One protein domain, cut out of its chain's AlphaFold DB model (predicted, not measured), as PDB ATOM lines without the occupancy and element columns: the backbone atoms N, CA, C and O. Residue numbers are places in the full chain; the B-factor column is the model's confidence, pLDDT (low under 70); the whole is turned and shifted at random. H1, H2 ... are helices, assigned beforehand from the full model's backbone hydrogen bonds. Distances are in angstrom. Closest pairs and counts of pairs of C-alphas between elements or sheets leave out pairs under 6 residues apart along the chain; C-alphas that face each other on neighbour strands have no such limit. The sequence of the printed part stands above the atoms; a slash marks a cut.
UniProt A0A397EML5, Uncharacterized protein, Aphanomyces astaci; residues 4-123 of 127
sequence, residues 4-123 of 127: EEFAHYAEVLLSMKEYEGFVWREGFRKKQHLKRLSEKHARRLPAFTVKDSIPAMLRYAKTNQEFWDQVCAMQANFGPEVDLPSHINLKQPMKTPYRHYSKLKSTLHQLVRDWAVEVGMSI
ATOM      1  N   GLU A   4     233.551 246.821 174.107       95.50
ATOM      2  CA  GLU A   4     233.244 245.735 173.173       95.50
ATOM      3  C   GLU A   4     234.084 244.490 173.481       95.50
ATOM      4  O   GLU A   4     233.567 243.369 173.513       95.50
ATOM      5  N   GLU A   5     235.370 244.685 173.771       95.19
ATOM      6  CA  GLU A   5     236.302 243.643 174.183       95.19
ATOM      7  C   GLU A   5     235.861 243.003 175.508       95.19
ATOM      8  O   GLU A   5     235.834 241.773 175.614       95.19
ATOM      9  N   PHE A   6     235.429 243.804 176.491       95.06
ATOM     10  CA  PHE A   6     234.916 243.291 177.766       95.06
ATOM     11  C   PHE A   6     233.612 242.504 177.595       95.06
ATOM     12  O   PHE A   6     233.472 241.405 178.140       95.06
ATOM     13  N   ALA A   7     232.671 243.016 176.799       94.88
ATOM     14  CA  ALA A   7     231.422 242.320 176.507       94.88
ATOM     15  C   ALA A   7     231.678 240.982 175.798       94.88
ATOM     16  O   ALA A   7     231.071 239.962 176.138       94.88
ATOM     17  N   HIS A   8     232.616 240.958 174.846       95.31
ATOM     18  CA  HIS A   8     233.009 239.726 174.174       95.31
ATOM     19  C   HIS A   8     233.676 238.734 175.131       95.31
ATOM     20  O   HIS A   8     233.348 237.546 175.110       95.31
ATOM     21  N   TYR A   9     234.576 239.209 175.993       95.00
ATOM     22  CA  TYR A   9     235.220 238.399 177.024       95.00
ATOM     23  C   TYR A   9     234.190 237.748 177.962       95.00
ATOM     24  O   TYR A   9     234.209 236.528 178.153       95.00
ATOM     25  N   ALA A  10     233.229 238.525 178.466       95.56
ATOM     26  CA  ALA A  10     232.141 238.016 179.295       95.56
ATOM     27  C   ALA A  10     231.263 236.996 178.545       95.56
ATOM     28  O   ALA A  10     230.913 235.954 179.105       95.56
ATOM     29  N   GLU A  11     230.956 237.237 177.262       96.31
ATOM     30  CA  GLU A  11     230.211 236.296 176.410       96.31
ATOM     31  C   GLU A  11     230.958 234.957 176.260       96.31
ATOM     32  O   GLU A  11     230.346 233.888 176.330       96.31
ATOM     33  N   VAL A  12     232.284 234.996 176.096       96.50
ATOM     34  CA  VAL A  12     233.124 233.792 176.004       96.50
ATOM     35  C   VAL A  12     233.098 233.004 177.312       96.50
ATOM     36  O   VAL A  12     232.847 231.796 177.277       96.50
ATOM     37  N   LEU A  13     233.288 233.656 178.461       96.62
ATOM     38  CA  LEU A  13     233.228 232.982 179.763       96.62
ATOM     39  C   LEU A  13     231.841 232.404 180.054       96.62
ATOM     40  O   LEU A  13     231.722 231.268 180.515       96.62
ATOM     41  N   LEU A  14     230.773 233.130 179.719       96.94
ATOM     42  CA  LEU A  14     229.415 232.608 179.841       96.94
ATOM     43  C   LEU A  14     229.213 231.364 178.964       96.94
ATOM     44  O   LEU A  14     228.575 230.406 179.394       96.94
ATOM     45  N   SER A  15     229.797 231.330 177.763       97.12
ATOM     46  CA  SER A  15     229.668 230.169 176.877       97.12
ATOM     47  C   SER A  15     230.328 228.912 177.452       97.12
ATOM     48  O   SER A  15     229.820 227.808 177.253       97.12
ATOM     49  N   MET A  16     231.420 229.075 178.211       97.31
ATOM     50  CA  MET A  16     232.079 227.989 178.944       97.31
ATOM     51  C   MET A  16     231.162 227.437 180.042       97.31
ATOM     52  O   MET A  16     231.009 226.221 180.156       97.31
ATOM     53  N   LYS A  17     230.471 228.313 180.788       96.56
ATOM     54  CA  LYS A  17     229.453 227.915 181.779       96.56
ATOM     55  C   LYS A  17     228.273 227.171 181.141       96.56
ATOM     56  O   LYS A  17     227.707 226.278 181.759       96.56
ATOM     57  N   GLU A  18     227.901 227.526 179.912       96.69
ATOM     58  CA  GLU A  18     226.764 226.941 179.184       96.69
ATOM     59  C   GLU A  18     227.098 225.659 178.388       96.69
ATOM     60  O   GLU A  18     226.200 225.079 177.766       96.69
ATOM     61  N   TYR A  19     228.352 225.184 178.391       96.69
ATOM     62  CA  TYR A  19     228.812 224.080 177.535       96.69
ATOM     63  C   TYR A  19     227.952 222.808 177.649       96.69
ATOM     64  O   TYR A  19     227.510 222.266 176.630       96.69
ATOM     65  N   GLU A  20     227.656 222.343 178.865       95.62
ATOM     66  CA  GLU A  20     226.801 221.177 179.103       95.62
ATOM     67  C   GLU A  20     225.415 221.383 178.473       95.62
ATOM     68  O   GLU A  20     224.891 220.484 177.810       95.62
ATOM     69  N   GLY A  21     224.846 222.583 178.605       94.44
ATOM     70  CA  GLY A  21     223.555 222.948 178.022       94.44
ATOM     71  C   GLY A  21     223.525 222.812 176.502       94.44
ATOM     72  O   GLY A  21     222.552 222.287 175.945       94.44
ATOM     73  N   PHE A  22     224.607 223.190 175.819       94.69
ATOM     74  CA  PHE A  22     224.740 222.953 174.382       94.69
ATOM     75  C   PHE A  22     224.755 221.461 174.041       94.69
ATOM     76  O   PHE A  22     224.025 221.023 173.144       94.69
ATOM     77  N   VAL A  23     225.526 220.654 174.776       95.06
ATOM     78  CA  VAL A  23     225.614 219.206 174.523       95.06
ATOM     79  C   VAL A  23     224.283 218.503 174.807       95.06
ATOM     80  O   VAL A  23     223.880 217.611 174.054       95.06
ATOM     81  N   TRP A  24     223.538 218.934 175.826       94.06
ATOM     82  CA  TRP A  24     222.192 218.427 176.107       94.06
ATOM     83  C   TRP A  24     221.218 218.673 174.959       94.06
ATOM     84  O   TRP A  24     220.464 217.770 174.580       94.06
ATOM     85  N   ARG A  25     221.250 219.867 174.358       92.38
ATOM     86  CA  ARG A  25     220.411 220.203 173.196       92.38
ATOM     87  C   ARG A  25     220.758 219.341 171.987       92.38
ATOM     88  O   ARG A  25     219.857 218.823 171.326       92.38
ATOM     89  N   GLU A  26     222.046 219.108 171.751       92.44
ATOM     90  CA  GLU A  26     222.522 218.174 170.727       92.44
ATOM     91  C   GLU A  26     222.065 216.734 170.995       92.44
ATOM     92  O   GLU A  26     221.608 216.037 170.084       92.44
ATOM     93  N   GLY A  27     222.107 216.294 172.254       93.19
ATOM     94  CA  GLY A  27     221.631 214.976 172.674       93.19
ATOM     95  C   GLY A  27     220.139 214.806 172.449       93.19
ATOM     96  O   GLY A  27     219.703 213.795 171.893       93.19
ATOM     97  N   PHE A  28     219.348 215.821 172.797       92.06
ATOM     98  CA  PHE A  28     217.916 215.820 172.540       92.06
ATOM     99  C   PHE A  28     217.612 215.794 171.040       92.06
ATOM    100  O   PHE A  28     216.796 214.980 170.603       92.06
ATOM    101  N   ARG A  29     218.310 216.606 170.235       92.62
ATOM    102  CA  ARG A  29     218.182 216.606 168.771       92.62
ATOM    103  C   ARG A  29     218.459 215.217 168.193       92.62
ATOM    104  O   ARG A  29     217.623 214.677 167.468       92.62
ATOM    105  N   LYS A  30     219.570 214.583 168.581       93.38
ATOM    106  CA  LYS A  30     219.917 213.208 168.173       93.38
ATOM    107  C   LYS A  30     218.856 212.195 168.603       93.38
ATOM    108  O   LYS A  30     218.446 211.366 167.793       93.38
ATOM    109  N   LYS A  31     218.344 212.296 169.833       92.69
ATOM    110  CA  LYS A  31     217.267 211.429 170.342       92.69
ATOM    111  C   LYS A  31     215.991 211.561 169.510       92.69
ATOM    112  O   LYS A  31     215.360 210.553 169.205       92.69
ATOM    113  N   GLN A  32     215.615 212.782 169.130       94.00
ATOM    114  CA  GLN A  32     214.454 213.026 168.272       94.00
ATOM    115  C   GLN A  32     214.656 212.450 166.868       94.00
ATOM    116  O   GLN A  32     213.736 211.837 166.333       94.00
ATOM    117  N   HIS A  33     215.854 212.572 166.289       92.69
ATOM    118  CA  HIS A  33     216.156 211.946 165.001       92.69
ATOM    119  C   HIS A  33     216.074 210.417 165.063       92.69
ATOM    120  O   HIS A  33     215.444 209.823 164.195       92.69
ATOM    121  N   LEU A  34     216.617 209.788 166.111       91.69
ATOM    122  CA  LEU A  34     216.523 208.335 166.300       91.69
ATOM    123  C   LEU A  34     215.070 207.856 166.396       91.69
ATOM    124  O   LEU A  34     214.715 206.861 165.774       91.69
ATOM    125  N   LYS A  35     214.211 208.589 167.117       91.12
ATOM    126  CA  LYS A  35     212.776 208.272 167.232       91.12
ATOM    127  C   LYS A  35     212.015 208.351 165.908       91.12
ATOM    128  O   LYS A  35     210.967 207.730 165.785       91.12
ATOM    129  N   ARG A  36     212.505 209.138 164.947       93.75
ATOM    130  CA  ARG A  36     211.879 209.316 163.627       93.75
ATOM    131  C   ARG A  36     212.333 208.275 162.603       93.75
ATOM    132  O   ARG A  36     211.811 208.264 161.491       93.75
ATOM    133  N   LEU A  37     213.307 207.428 162.935       92.31
ATOM    134  CA  LEU A  37     213.749 206.368 162.036       92.31
ATOM    135  C   LEU A  37     212.663 205.303 161.893       92.31
ATOM    136  O   LEU A  37     212.053 204.885 162.874       92.31
ATOM    137  N   SER A  38     212.468 204.811 160.668       92.19
ATOM    138  CA  SER A  38     211.654 203.615 160.466       92.19
ATOM    139  C   SER A  38     212.335 202.396 161.082       92.19
ATOM    140  O   SER A  38     213.565 202.321 161.161       92.19
ATOM    141  N   GLU A  39     211.541 201.400 161.472       88.88
ATOM    142  CA  GLU A  39     212.040 200.193 162.135       88.88
ATOM    143  C   GLU A  39     213.127 199.474 161.314       88.88
ATOM    144  O   GLU A  39     214.152 199.055 161.854       88.88
ATOM    145  N   LYS A  40     212.961 199.431 159.984       93.56
ATOM    146  CA  LYS A  40     213.957 198.892 159.042       93.56
ATOM    147  C   LYS A  40     215.328 199.561 159.184       93.56
ATOM    148  O   LYS A  40     216.343 198.876 159.100       93.56
ATOM    149  N   HIS A  41     215.373 200.880 159.367       92.06
ATOM    150  CA  HIS A  41     216.628 201.616 159.528       92.06
ATOM    151  C   HIS A  41     217.165 201.519 160.953       92.06
ATOM    152  O   HIS A  41     218.366 201.344 161.130       92.06
ATOM    153  N   ALA A  42     216.289 201.563 161.959       87.81
ATOM    154  CA  ALA A  42     216.686 201.426 163.356       87.81
ATOM    155  C   ALA A  42     217.399 200.087 163.621       87.81
ATOM    156  O   ALA A  42     218.433 200.071 164.282       87.81
ATOM    157  N   ARG A  43     216.920 198.982 163.026       89.06
ATOM    158  CA  ARG A  43     217.547 197.649 163.135       89.06
ATOM    159  C   ARG A  43     218.940 197.547 162.497       89.06
ATOM    160  O   ARG A  43     219.660 196.602 162.791       89.06
ATOM    161  N   ARG A  44     219.323 198.486 161.621       93.38
ATOM    162  CA  ARG A  44     220.663 198.530 161.004       93.38
ATOM    163  C   ARG A  44     221.690 199.259 161.867       93.38
ATOM    164  O   ARG A  44     222.878 199.191 161.571       93.38
ATOM    165  N   LEU A  45     221.247 199.995 162.884       91.12
ATOM    166  CA  LEU A  45     222.150 200.730 163.755       91.12
ATOM    167  C   LEU A  45     222.743 199.802 164.822       91.12
ATOM    168  O   LEU A  45     222.021 198.972 165.378       91.12
ATOM    169  N   PRO A  46     224.028 199.977 165.175       91.88
ATOM    170  CA  PRO A  46     224.610 199.309 166.329       91.88
ATOM    171  C   PRO A  46     223.810 199.599 167.603       91.88
ATOM    172  O   PRO A  46     223.341 200.725 167.805       91.88
ATOM    173  N   ALA A  47     223.715 198.613 168.501       85.94
ATOM    174  CA  ALA A  47     223.016 198.766 169.780       85.94
ATOM    175  C   ALA A  47     223.539 199.973 170.578       85.94
ATOM    176  O   ALA A  47     222.738 200.752 171.098       85.94
ATOM    177  N   PHE A  48     224.861 200.183 170.558       88.94
ATOM    178  CA  PHE A  48     225.512 201.344 171.161       88.94
ATOM    179  C   PHE A  48     224.934 202.667 170.644       88.94
ATOM    180  O   PHE A  48     224.579 203.543 171.427       88.94
ATOM    181  N   THR A  49     224.775 202.822 169.328       85.88
ATOM    182  CA  THR A  49     224.242 204.053 168.726       85.88
ATOM    183  C   THR A  49     222.838 204.358 169.233       85.88
ATOM    184  O   THR A  49     222.534 205.508 169.545       85.88
ATOM    185  N   VAL A  50     221.996 203.329 169.344       81.12
ATOM    186  CA  VAL A  50     220.583 203.477 169.709       81.12
ATOM    187  C   VAL A  50     220.398 203.701 171.212       81.12
ATOM    188  O   VAL A  50     219.538 204.491 171.601       81.12
ATOM    189  N   LYS A  51     221.182 203.017 172.054       83.56
ATOM    190  CA  LYS A  51     220.962 202.976 173.508       83.56
ATOM    191  C   LYS A  51     221.973 203.788 174.306       83.56
ATOM    192  O   LYS A  51     221.574 204.509 175.215       83.56
ATOM    193  N   ASP A  52     223.248 203.724 173.941       89.25
ATOM    194  CA  ASP A  52     224.342 204.098 174.844       89.25
ATOM    195  C   ASP A  52     225.068 205.376 174.426       89.25
ATOM    196  O   ASP A  52     225.605 206.083 175.279       89.25
ATOM    197  N   SER A  53     225.038 205.726 173.138       91.62
ATOM    198  CA  SER A  53     225.786 206.863 172.592       91.62
ATOM    199  C   SER A  53     225.357 208.203 173.197       91.62
ATOM    200  O   SER A  53     226.203 209.009 173.580       91.62
ATOM    201  N   ILE A  54     224.048 208.439 173.337       92.75
ATOM    202  CA  ILE A  54     223.514 209.676 173.921       92.75
ATOM    203  C   ILE A  54     223.789 209.720 175.431       92.75
ATOM    204  O   ILE A  54     224.352 210.719 175.872       92.75
ATOM    205  N   PRO A  55     223.481 208.678 176.234       92.38
ATOM    206  CA  PRO A  55     223.884 208.649 177.639       92.38
ATOM    207  C   PRO A  55     225.386 208.854 177.856       92.38
ATOM    208  O   PRO A  55     225.764 209.612 178.743       92.38
ATOM    209  N   ALA A  56     226.243 208.221 177.047       93.44
ATOM    210  CA  ALA A  56     227.689 208.411 177.122       93.44
ATOM    211  C   ALA A  56     228.079 209.866 176.838       93.44
ATOM    212  O   ALA A  56     228.809 210.466 177.621       93.44
ATOM    213  N   MET A  57     227.529 210.460 175.776       94.00
ATOM    214  CA  MET A  57     227.768 211.861 175.434       94.00
ATOM    215  C   MET A  57     227.373 212.815 176.569       94.00
ATOM    216  O   MET A  57     228.129 213.731 176.865       94.00
ATOM    217  N   LEU A  58     226.226 212.596 177.222       93.25
ATOM    218  CA  LEU A  58     225.778 213.440 178.338       93.25
ATOM    219  C   LEU A  58     226.645 213.264 179.592       93.25
ATOM    220  O   LEU A  58     226.916 214.243 180.279       93.25
ATOM    221  N   ARG A  59     227.132 212.048 179.875       93.81
ATOM    222  CA  ARG A  59     228.088 211.831 180.976       93.81
ATOM    223  C   ARG A  59     229.393 212.588 180.740       93.81
ATOM    224  O   ARG A  59     229.834 213.308 181.627       93.81
ATOM    225  N   TYR A  60     229.971 212.476 179.545       94.69
ATOM    226  CA  TYR A  60     231.201 213.197 179.208       94.69
ATOM    227  C   TYR A  60     230.993 214.712 179.101       94.69
ATOM    228  O   TYR A  60     231.920 215.472 179.364       94.69
ATOM    229  N   ALA A  61     229.779 215.170 178.774       95.31
ATOM    230  CA  ALA A  61     229.443 216.592 178.806       95.31
ATOM    231  C   ALA A  61     229.646 217.188 180.200       95.31
ATOM    232  O   ALA A  61     230.220 218.267 180.308       95.31
ATOM    233  N   LYS A  62     229.228 216.465 181.246       94.19
ATOM    234  CA  LYS A  62     229.417 216.887 182.635       94.19
ATOM    235  C   LYS A  62     230.900 216.983 183.005       94.19
ATOM    236  O   LYS A  62     231.321 218.004 183.530       94.19
ATOM    237  N   THR A  63     231.704 215.976 182.668       95.06
ATOM    238  CA  THR A  63     233.158 216.017 182.921       95.06
ATOM    239  C   THR A  63     233.831 217.187 182.199       95.06
ATOM    240  O   THR A  63     234.649 217.895 182.776       95.06
ATOM    241  N   ASN A  64     233.450 217.452 180.949       96.44
ATOM    242  CA  ASN A  64     233.967 218.608 180.215       96.44
ATOM    243  C   ASN A  64     233.478 219.940 180.811       96.44
ATOM    244  O   ASN A  64     234.207 220.925 180.764       96.44
ATOM    245  N   GLN A  65     232.265 219.988 181.371       96.88
ATOM    246  CA  GLN A  65     231.759 221.173 182.067       96.88
ATOM    247  C   GLN A  65     232.576 221.483 183.320       96.88
ATOM    248  O   GLN A  65     232.913 222.638 183.544       96.88
ATOM    249  N   GLU A  66     232.949 220.461 184.093       96.00
ATOM    250  CA  GLU A  66     233.814 220.623 185.267       96.00
ATOM    251  C   GLU A  66     235.168 221.242 184.879       96.00
ATOM    252  O   GLU A  66     235.654 222.139 185.566       96.00
ATOM    253  N   PHE A  67     235.742 220.838 183.740       96.06
ATOM    254  CA  PHE A  67     236.946 221.471 183.190       96.06
ATOM    255  C   PHE A  67     236.717 222.952 182.842       96.06
ATOM    256  O   PHE A  67     237.502 223.813 183.235       96.06
ATOM    257  N   TRP A  68     235.631 223.275 182.137       96.94
ATOM    258  CA  TRP A  68     235.315 224.663 181.788       96.94
ATOM    259  C   TRP A  68     235.060 225.547 183.009       96.94
ATOM    260  O   TRP A  68     235.507 226.692 183.042       96.94
ATOM    261  N   ASP A  69     234.406 225.009 184.034       95.88
ATOM    262  CA  ASP A  69     234.176 225.708 185.295       95.88
ATOM    263  C   ASP A  69     235.493 226.033 186.009       95.88
ATOM    264  O   ASP A  69     235.638 227.133 186.544       95.88
ATOM    265  N   GLN A  70     236.477 225.128 185.963       95.25
ATOM    266  CA  GLN A  70     237.826 225.388 186.477       95.25
ATOM    267  C   GLN A  70     238.539 226.488 185.682       95.25
ATOM    268  O   GLN A  70     239.175 227.352 186.282       95.25
ATOM    269  N   VAL A  71     238.398 226.508 184.351       94.19
ATOM    270  CA  VAL A  71     238.948 227.584 183.508       94.19
ATOM    271  C   VAL A  71     238.328 228.935 183.877       94.19
ATOM    272  O   VAL A  71     239.062 229.904 184.065       94.19
ATOM    273  N   CYS A  72     237.004 229.011 184.051       94.69
ATOM    274  CA  CYS A  72     236.334 230.233 184.505       94.69
ATOM    275  C   CYS A  72     236.793 230.661 185.908       94.69
ATOM    276  O   CYS A  72     237.058 231.840 186.128       94.69
ATOM    277  N   ALA A  73     236.923 229.719 186.847       92.88
ATOM    278  CA  ALA A  73     237.397 230.008 188.200       92.88
ATOM    279  C   ALA A  73     238.848 230.515 188.207       92.88
ATOM    280  O   ALA A  73     239.183 231.431 188.953       92.88
ATOM    281  N   MET A  74     239.706 229.963 187.346       92.12
ATOM    282  CA  MET A  74     241.079 230.433 187.178       92.12
ATOM    283  C   MET A  74     241.111 231.880 186.676       92.12
ATOM    284  O   MET A  74     241.896 232.673 187.190       92.12
ATOM    285  N   GLN A  75     240.245 232.242 185.723       91.06
ATOM    286  CA  GLN A  75     240.196 233.593 185.154       91.06
ATOM    287  C   GLN A  75     239.894 234.686 186.183       91.06
ATOM    288  O   GLN A  75     240.373 235.801 186.007       91.06
ATOM    289  N   ALA A  76     239.224 234.371 187.296       85.06
ATOM    290  CA  ALA A  76     239.022 235.322 188.393       85.06
ATOM    291  C   ALA A  76     240.341 235.865 188.988       85.06
ATOM    292  O   ALA A  76     240.346 236.938 189.578       85.06
ATOM    293  N   ASN A  77     241.461 235.150 188.814       88.94
ATOM    294  CA  ASN A  77     242.777 235.572 189.302       88.94
ATOM    295  C   ASN A  77     243.635 236.303 188.251       88.94
ATOM    296  O   ASN A  77     244.705 236.801 188.596       88.94
ATOM    297  N   PHE A  78     243.225 236.325 186.978       88.81
ATOM    298  CA  PHE A  78     244.064 236.816 185.870       88.81
ATOM    299  C   PHE A  78     243.376 237.844 184.969       88.81
ATOM    300  O   PHE A  78     244.055 238.684 184.383       88.81
ATOM    301  N   GLY A  79     242.055 237.757 184.819       85.44
ATOM    302  CA  GLY A  79     241.265 238.607 183.937       85.44
ATOM    303  C   GLY A  79     240.409 239.625 184.692       85.44
ATOM    304  O   GLY A  79     240.388 239.639 185.924       85.44
ATOM    305  N   PRO A  80     239.688 240.491 183.962       90.38
ATOM    306  CA  PRO A  80     238.727 241.398 184.570       90.38
ATOM    307  C   PRO A  80     237.568 240.612 185.199       90.38
ATOM    308  O   PRO A  80     237.187 239.541 184.718       90.38
ATOM    309  N   GLU A  81     237.010 241.158 186.277       90.69
ATOM    310  CA  GLU A  81     235.904 240.543 187.006       90.69
ATOM    311  C   GLU A  81     234.633 240.527 186.144       90.69
ATOM    312  O   GLU A  81     234.240 241.537 185.559       90.69
ATOM    313  N   VAL A  82     233.997 239.358 186.050       92.62
ATOM    314  CA  VAL A  82     232.742 239.149 185.319       92.62
ATOM    315  C   VAL A  82     231.774 238.427 186.239       92.62
ATOM    316  O   VAL A  82     232.099 237.367 186.777       92.62
ATOM    317  N   ASP A  83     230.566 238.968 186.374       91.12
ATOM    318  CA  ASP A  83     229.478 238.312 187.096       91.12
ATOM    319  C   ASP A  83     228.946 237.126 186.277       91.12
ATOM    320  O   ASP A  83     228.122 237.265 185.367       91.12
ATOM    321  N   LEU A  84     229.491 235.941 186.554       91.81
ATOM    322  CA  LEU A  84     229.075 234.696 185.925       91.81
ATOM    323  C   LEU A  84     228.023 233.984 186.781       91.81
ATOM    324  O   LEU A  84     228.172 233.879 187.999       91.81
ATOM    325  N   PRO A  85     226.993 233.382 186.161       90.94
ATOM    326  CA  PRO A  85     226.001 232.617 186.899       90.94
ATOM    327  C   PRO A  85     226.650 231.421 187.611       90.94
ATOM    328  O   PRO A  85     227.353 230.612 186.997       90.94
ATOM    329  N   SER A  86     226.342 231.261 188.898       87.75
ATOM    330  CA  SER A  86     226.798 230.120 189.705       87.75
ATOM    331  C   SER A  86     226.220 228.785 189.225       87.75
ATOM    332  O   SER A  86     226.846 227.739 189.391       87.75
ATOM    333  N   HIS A  87     225.046 228.812 188.587       87.50
ATOM    334  CA  HIS A  87     224.375 227.641 188.034       87.50
ATOM    335  C   HIS A  87     223.714 227.950 186.683       87.50
ATOM    336  O   HIS A  87     223.012 228.952 186.540       87.50
ATOM    337  N   ILE A  88     223.879 227.047 185.709       91.50
ATOM    338  CA  ILE A  88     223.165 227.090 184.427       91.50
ATOM    339  C   ILE A  88     221.964 226.151 184.464       91.50
ATOM    340  O   ILE A  88     222.092 224.934 184.591       91.50
ATOM    341  N   ASN A  89     220.775 226.717 184.269       88.50
ATOM    342  CA  ASN A  89     219.562 225.931 184.116       88.50
ATOM    343  C   ASN A  89     219.459 225.376 182.687       88.50
ATOM    344  O   ASN A  89     219.049 226.072 181.759       88.50
ATOM    345  N   LEU A  90     219.736 224.081 182.530       84.19
ATOM    346  CA  LEU A  90     219.698 223.380 181.241       84.19
ATOM    347  C   LEU A  90     218.316 223.402 180.551       84.19
ATOM    348  O   LEU A  90     218.219 223.121 179.354       84.19
ATOM    349  N   LYS A  91     217.237 223.728 181.278       83.56
ATOM    350  CA  LYS A  91     215.876 223.845 180.721       83.56
ATOM    351  C   LYS A  91     215.612 225.204 180.068       83.56
ATOM    352  O   LYS A  91     214.679 225.309 179.275       83.56
ATOM    353  N   GLN A  92     216.396 226.232 180.384       87.50
ATOM    354  CA  GLN A  92     216.239 227.565 179.801       87.50
ATOM    355  C   GLN A  92     217.019 227.693 178.485       87.50
ATOM    356  O   GLN A  92     218.013 226.985 178.301       87.50
ATOM    357  N   PRO A  93     216.571 228.547 177.539       88.06
ATOM    358  CA  PRO A  93     217.352 228.922 176.359       88.06
ATOM    359  C   PRO A  93     218.784 229.320 176.730       88.06
ATOM    360  O   PRO A  93     218.981 230.010 177.726       88.06
ATOM    361  N   MET A  94     219.763 228.875 175.936       90.31
ATOM    362  CA  MET A  94     221.145 229.342 176.100       90.31
ATOM    363  C   MET A  94     221.209 230.812 175.714       90.31
ATOM    364  O   MET A  94     220.573 231.222 174.738       90.31
ATOM    365  N   LYS A  95     221.960 231.585 176.490       92.06
ATOM    366  CA  LYS A  95     222.163 233.010 176.252       92.06
ATOM    367  C   LYS A  95     223.213 233.231 175.174       92.06
ATOM    368  O   LYS A  95     223.110 234.189 174.414       92.06
ATOM    369  N   THR A  96     224.200 232.341 175.083       94.25
ATOM    370  CA  THR A  96     225.305 232.505 174.142       94.25
ATOM    371  C   THR A  96     224.992 231.941 172.749       94.25
ATOM    372  O   THR A  96     224.319 230.915 172.601       94.25
ATOM    373  N   PRO A  97     225.478 232.593 171.675       93.31
ATOM    374  CA  PRO A  97     225.320 232.091 170.312       93.31
ATOM    375  C   PRO A  97     226.014 230.740 170.067       93.31
ATOM    376  O   PRO A  97     227.137 230.510 170.509       93.31
ATOM    377  N   TYR A  98     225.411 229.885 169.228       91.12
ATOM    378  CA  TYR A  98     225.931 228.539 168.910       91.12
ATOM    379  C   TYR A  98     227.372 228.521 168.363       91.12
ATOM    380  O   TYR A  98     228.091 227.540 168.539       91.12
ATOM    381  N   ARG A  99     227.836 229.608 167.727       94.44
ATOM    382  CA  ARG A  99     229.230 229.736 167.258       94.44
ATOM    383  C   ARG A  99     230.256 229.507 168.377       94.44
ATOM    384  O   ARG A  99     231.336 228.992 168.098       94.44
ATOM    385  N   HIS A 100     229.923 229.850 169.623       96.25
ATOM    386  CA  HIS A 100     230.808 229.634 170.767       96.25
ATOM    387  C   HIS A 100     230.932 228.166 171.122       96.25
ATOM    388  O   HIS A 100     232.043 227.692 171.327       96.25
ATOM    389  N   TYR A 101     229.838 227.408 171.062       94.69
ATOM    390  CA  TYR A 101     229.899 225.958 171.230       94.69
ATOM    391  C   TYR A 101     230.846 225.300 170.214       94.69
ATOM    392  O   TYR A 101     231.674 224.466 170.587       94.69
ATOM    393  N   SER A 102     230.788 225.716 168.943       94.94
ATOM    394  CA  SER A 102     231.730 225.240 167.919       94.94
ATOM    395  C   SER A 102     233.182 225.561 168.278       94.94
ATOM    396  O   SER A 102     234.042 224.693 168.137       94.94
ATOM    397  N   LYS A 103     233.458 226.772 168.784       97.50
ATOM    398  CA  LYS A 103     234.796 227.161 169.251       97.50
ATOM    399  C   LYS A 103     235.249 226.314 170.439       97.50
ATOM    400  O   LYS A 103     236.316 225.726 170.356       97.50
ATOM    401  N   LEU A 104     234.428 226.165 171.481       97.12
ATOM    402  CA  LEU A 104     234.748 225.344 172.658       97.12
ATOM    403  C   LEU A 104     235.037 223.890 172.280       97.12
ATOM    404  O   LEU A 104     235.986 223.289 172.775       97.12
ATOM    405  N   LYS A 105     234.259 223.325 171.352       95.38
ATOM    406  CA  LYS A 105     234.521 221.987 170.819       95.38
ATOM    407  C   LYS A 105     235.885 221.921 170.128       95.38
ATOM    408  O   LYS A 105     236.623 220.967 170.357       95.38
ATOM    409  N   SER A 106     236.230 222.895 169.289       96.44
ATOM    410  CA  SER A 106     237.562 222.964 168.669       96.44
ATOM    411  C   SER A 106     238.669 223.123 169.711       96.44
ATOM    412  O   SER A 106     239.690 222.453 169.604       96.44
ATOM    413  N   THR A 107     238.442 223.914 170.760       97.12
ATOM    414  CA  THR A 107     239.392 224.083 171.864       97.12
ATOM    415  C   THR A 107     239.654 222.769 172.597       97.12
ATOM    416  O   THR A 107     240.810 222.455 172.844       97.12
ATOM    417  N   LEU A 108     238.635 221.940 172.866       95.56
ATOM    418  CA  LEU A 108     238.854 220.607 173.457       95.56
ATOM    419  C   LEU A 108     239.751 219.719 172.580       95.56
ATOM    420  O   LEU A 108     240.619 219.028 173.103       95.56
ATOM    421  N   HIS A 109     239.585 219.754 171.254       93.56
ATOM    422  CA  HIS A 109     240.485 219.019 170.355       93.56
ATOM    423  C   HIS A 109     241.907 219.584 170.379       93.56
ATOM    424  O   HIS A 109     242.867 218.818 170.336       93.56
ATOM    425  N   GLN A 110     242.045 220.910 170.461       94.31
ATOM    426  CA  GLN A 110     243.347 221.564 170.552       94.31
ATOM    427  C   GLN A 110     244.068 221.185 171.854       94.31
ATOM    428  O   GLN A 110     245.261 220.908 171.824       94.31
ATOM    429  N   LEU A 111     243.341 221.056 172.970       94.00
ATOM    430  CA  LEU A 111     243.910 220.578 174.234       94.00
ATOM    431  C   LEU A 111     244.471 219.159 174.114       94.00
ATOM    432  O   LEU A 111     245.573 218.897 174.584       94.00
ATOM    433  N   VAL A 112     243.747 218.254 173.449       91.94
ATOM    434  CA  VAL A 112     244.248 216.895 173.191       91.94
ATOM    435  C   VAL A 112     245.501 216.942 172.321       91.94
ATOM    436  O   VAL A 112     246.489 216.290 172.639       91.94
ATOM    437  N   ARG A 113     245.487 217.733 171.245       90.81
ATOM    438  CA  ARG A 113     246.632 217.869 170.339       90.81
ATOM    439  C   ARG A 113     247.893 218.352 171.056       90.81
ATOM    440  O   ARG A 113     248.965 217.824 170.784       90.81
ATOM    441  N   ASP A 114     247.758 219.358 171.912       92.69
ATOM    442  CA  ASP A 114     248.909 220.043 172.498       92.69
ATOM    443  C   ASP A 114     249.393 219.387 173.797       92.69
ATOM    444  O   ASP A 114     250.571 219.497 174.127       92.69
ATOM    445  N   TRP A 115     248.506 218.701 174.532       90.62
ATOM    446  CA  TRP A 115     248.785 218.262 175.906       90.62
ATOM    447  C   TRP A 115     248.503 216.783 176.189       90.62
ATOM    448  O   TRP A 115     248.914 216.292 177.241       90.62
ATOM    449  N   ALA A 116     247.825 216.039 175.307       87.56
ATOM    450  CA  ALA A 116     247.615 214.611 175.544       87.56
ATOM    451  C   ALA A 116     248.871 213.806 175.180       87.56
ATOM    452  O   ALA A 116     249.319 213.793 174.033       87.56
ATOM    453  N   VAL A 117     249.391 213.062 176.160       77.19
ATOM    454  CA  VAL A 117     250.574 212.191 176.022       77.19
ATOM    455  C   VAL A 117     250.433 211.206 174.850       77.19
ATOM    456  O   VAL A 117     251.394 210.949 174.128       77.19
ATOM    457  N   GLU A 118     249.221 210.704 174.613       66.56
ATOM    458  CA  GLU A 118     248.913 209.700 173.587       66.56
ATOM    459  C   GLU A 118     249.198 210.174 172.149       66.56
ATOM    460  O   GLU A 118     249.564 209.366 171.294       66.56
ATOM    461  N   VAL A 119     249.106 211.482 171.874       56.59
ATOM    462  CA  VAL A 119     249.400 212.041 170.540       56.59
ATOM    463  C   VAL A 119     250.914 212.083 170.279       56.59
ATOM    464  O   VAL A 119     251.344 211.957 169.135       56.59
ATOM    465  N   GLY A 120     251.735 212.164 171.333       49.16
ATOM    466  CA  GLY A 120     253.198 212.104 171.244       49.16
ATOM    467  C   GLY A 120     253.770 210.690 171.083       49.16
ATOM    468  O   GLY A 120     254.885 210.537 170.592       49.16
ATOM    469  N   MET A 121     253.016 209.646 171.449       47.34
ATOM    470  CA  MET A 121     253.482 208.250 171.386       47.34
ATOM    471  C   MET A 121     253.256 207.570 170.027       47.34
ATOM    472  O   MET A 121     253.936 206.595 169.718       47.34
ATOM    473  N   SER A 122     252.359 208.084 169.177       45.81
ATOM    474  CA  SER A 122     252.169 207.539 167.817       45.81
ATOM    475  C   SER A 122     253.330 207.844 166.855       45.81
ATOM    476  O   SER A 122     253.381 207.259 165.777       45.81
ATOM    477  N   ILE A 123     254.267 208.732 167.213       49.31
ATOM    478  CA  ILE A 123     255.402 209.120 166.348       49.31
ATOM    479  C   ILE A 123     256.670 208.290 166.639       49.31
ATOM    480  O   ILE A 123     257.579 208.249 165.817       49.31
TER     481      ILE A 123
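AT A GLANCE: This is residues 4 to 123 of the 127 residues of an uncharacterized protein of Aphanomyces astaci (UniProt A0A397EML5). The model has the outline of a T: a long bar, in which H2 and the long helix H5 lie side by side and H1 follows on in front of H2 along the chain, is crossed near the junction of H1 and H2 by H6, whose residues 109 to 115 stick out from the bar with H7 beyond them. The small helices H3 and H4 lie at one end of the bar, where the chain folds back from H2 to H5, and a long stretch without a named element leads from the other end to H6. The printed part has 120 residues, with seven named helices in the order H1 to H7 and no named strand; the class is all helix. The whole is loose, with a radius of gyration of the C-alphas of 17.4 A, and flat, spanning 55 by 45 by 22 A.

IN THESE COORDINATES: H1, residues 4 to 17, begins with C-alpha 4 at (233.244, 245.735, 173.173) and is 20.1 A long from first to last C-alpha. H2, residues 19 to 35, measures 24.8 A. H3, residues 39 to 42, and H4, residues 47 to 51, are short. H5, residues 53 to 75, is the longest helix at 32.9 A and begins with C-alpha 53 at (225.786, 206.863, 172.592). H6, residues 98 to 115, measures 26.0 A. H7, residues 117 to 121, ends with C-alpha 121 at (253.482, 208.250, 171.386).

HOW THE PARTS SIT: H1 and H2 meet only through their link. H1 touches H5 with residues 13 to 17 alone, at a steep tilt of 43 degrees, opposite ways; the closest C-alphas, of Met 16 and Trp 68, are 5.4 A apart. H2 touches H5 at a shallow tilt of 13 degrees, opposite ways, with the C-alphas of Glu 20 and Ala 61 closest at 5.3 A. H3 and H4 are each close to H2 but not clearly touching: C-alpha 34 is 7.5 A from C-alpha 42 and 7.2 A from C-alpha 50, the closest pairs. H6 is about perpendicular to both H1 and H2, at 73 degrees, and touches H1 with residues 100 to 104 alone, closest at the C-alphas of Ser 15 and His 100, 6.2 A, and H2 with residues 98 to 104 alone, closest at those of Tyr 19 and Tyr 101, 6.7 A. The helix packing is mostly crossed, 1 of these 4 touching pairs being at a shallow tilt. H5 and H6 are apart. H7 is close to H6 but not clearly touching, the closest C-alphas, of Arg 113 and Val 119, being 6.5 A apart. In H1, H2, H4, H5, H6 and H7 every O i to N i+4 pair is within hydrogen-bond range; H3 is too short for such a pair.

THE WHOLE: The C-alphas of Lys 40 and Asn 77, the two farthest apart, are 55.6 A from each other. Residues 36 to 41 and 109 to 123 stand free; without them the body spans 53 by 23 by 21 A. The link from H5 to H6, residues 76 to 97, is long, and the others are tight. The printed part has no cut. Its mean pLDDT is 90.5, and residues 118 to 123 are under 70.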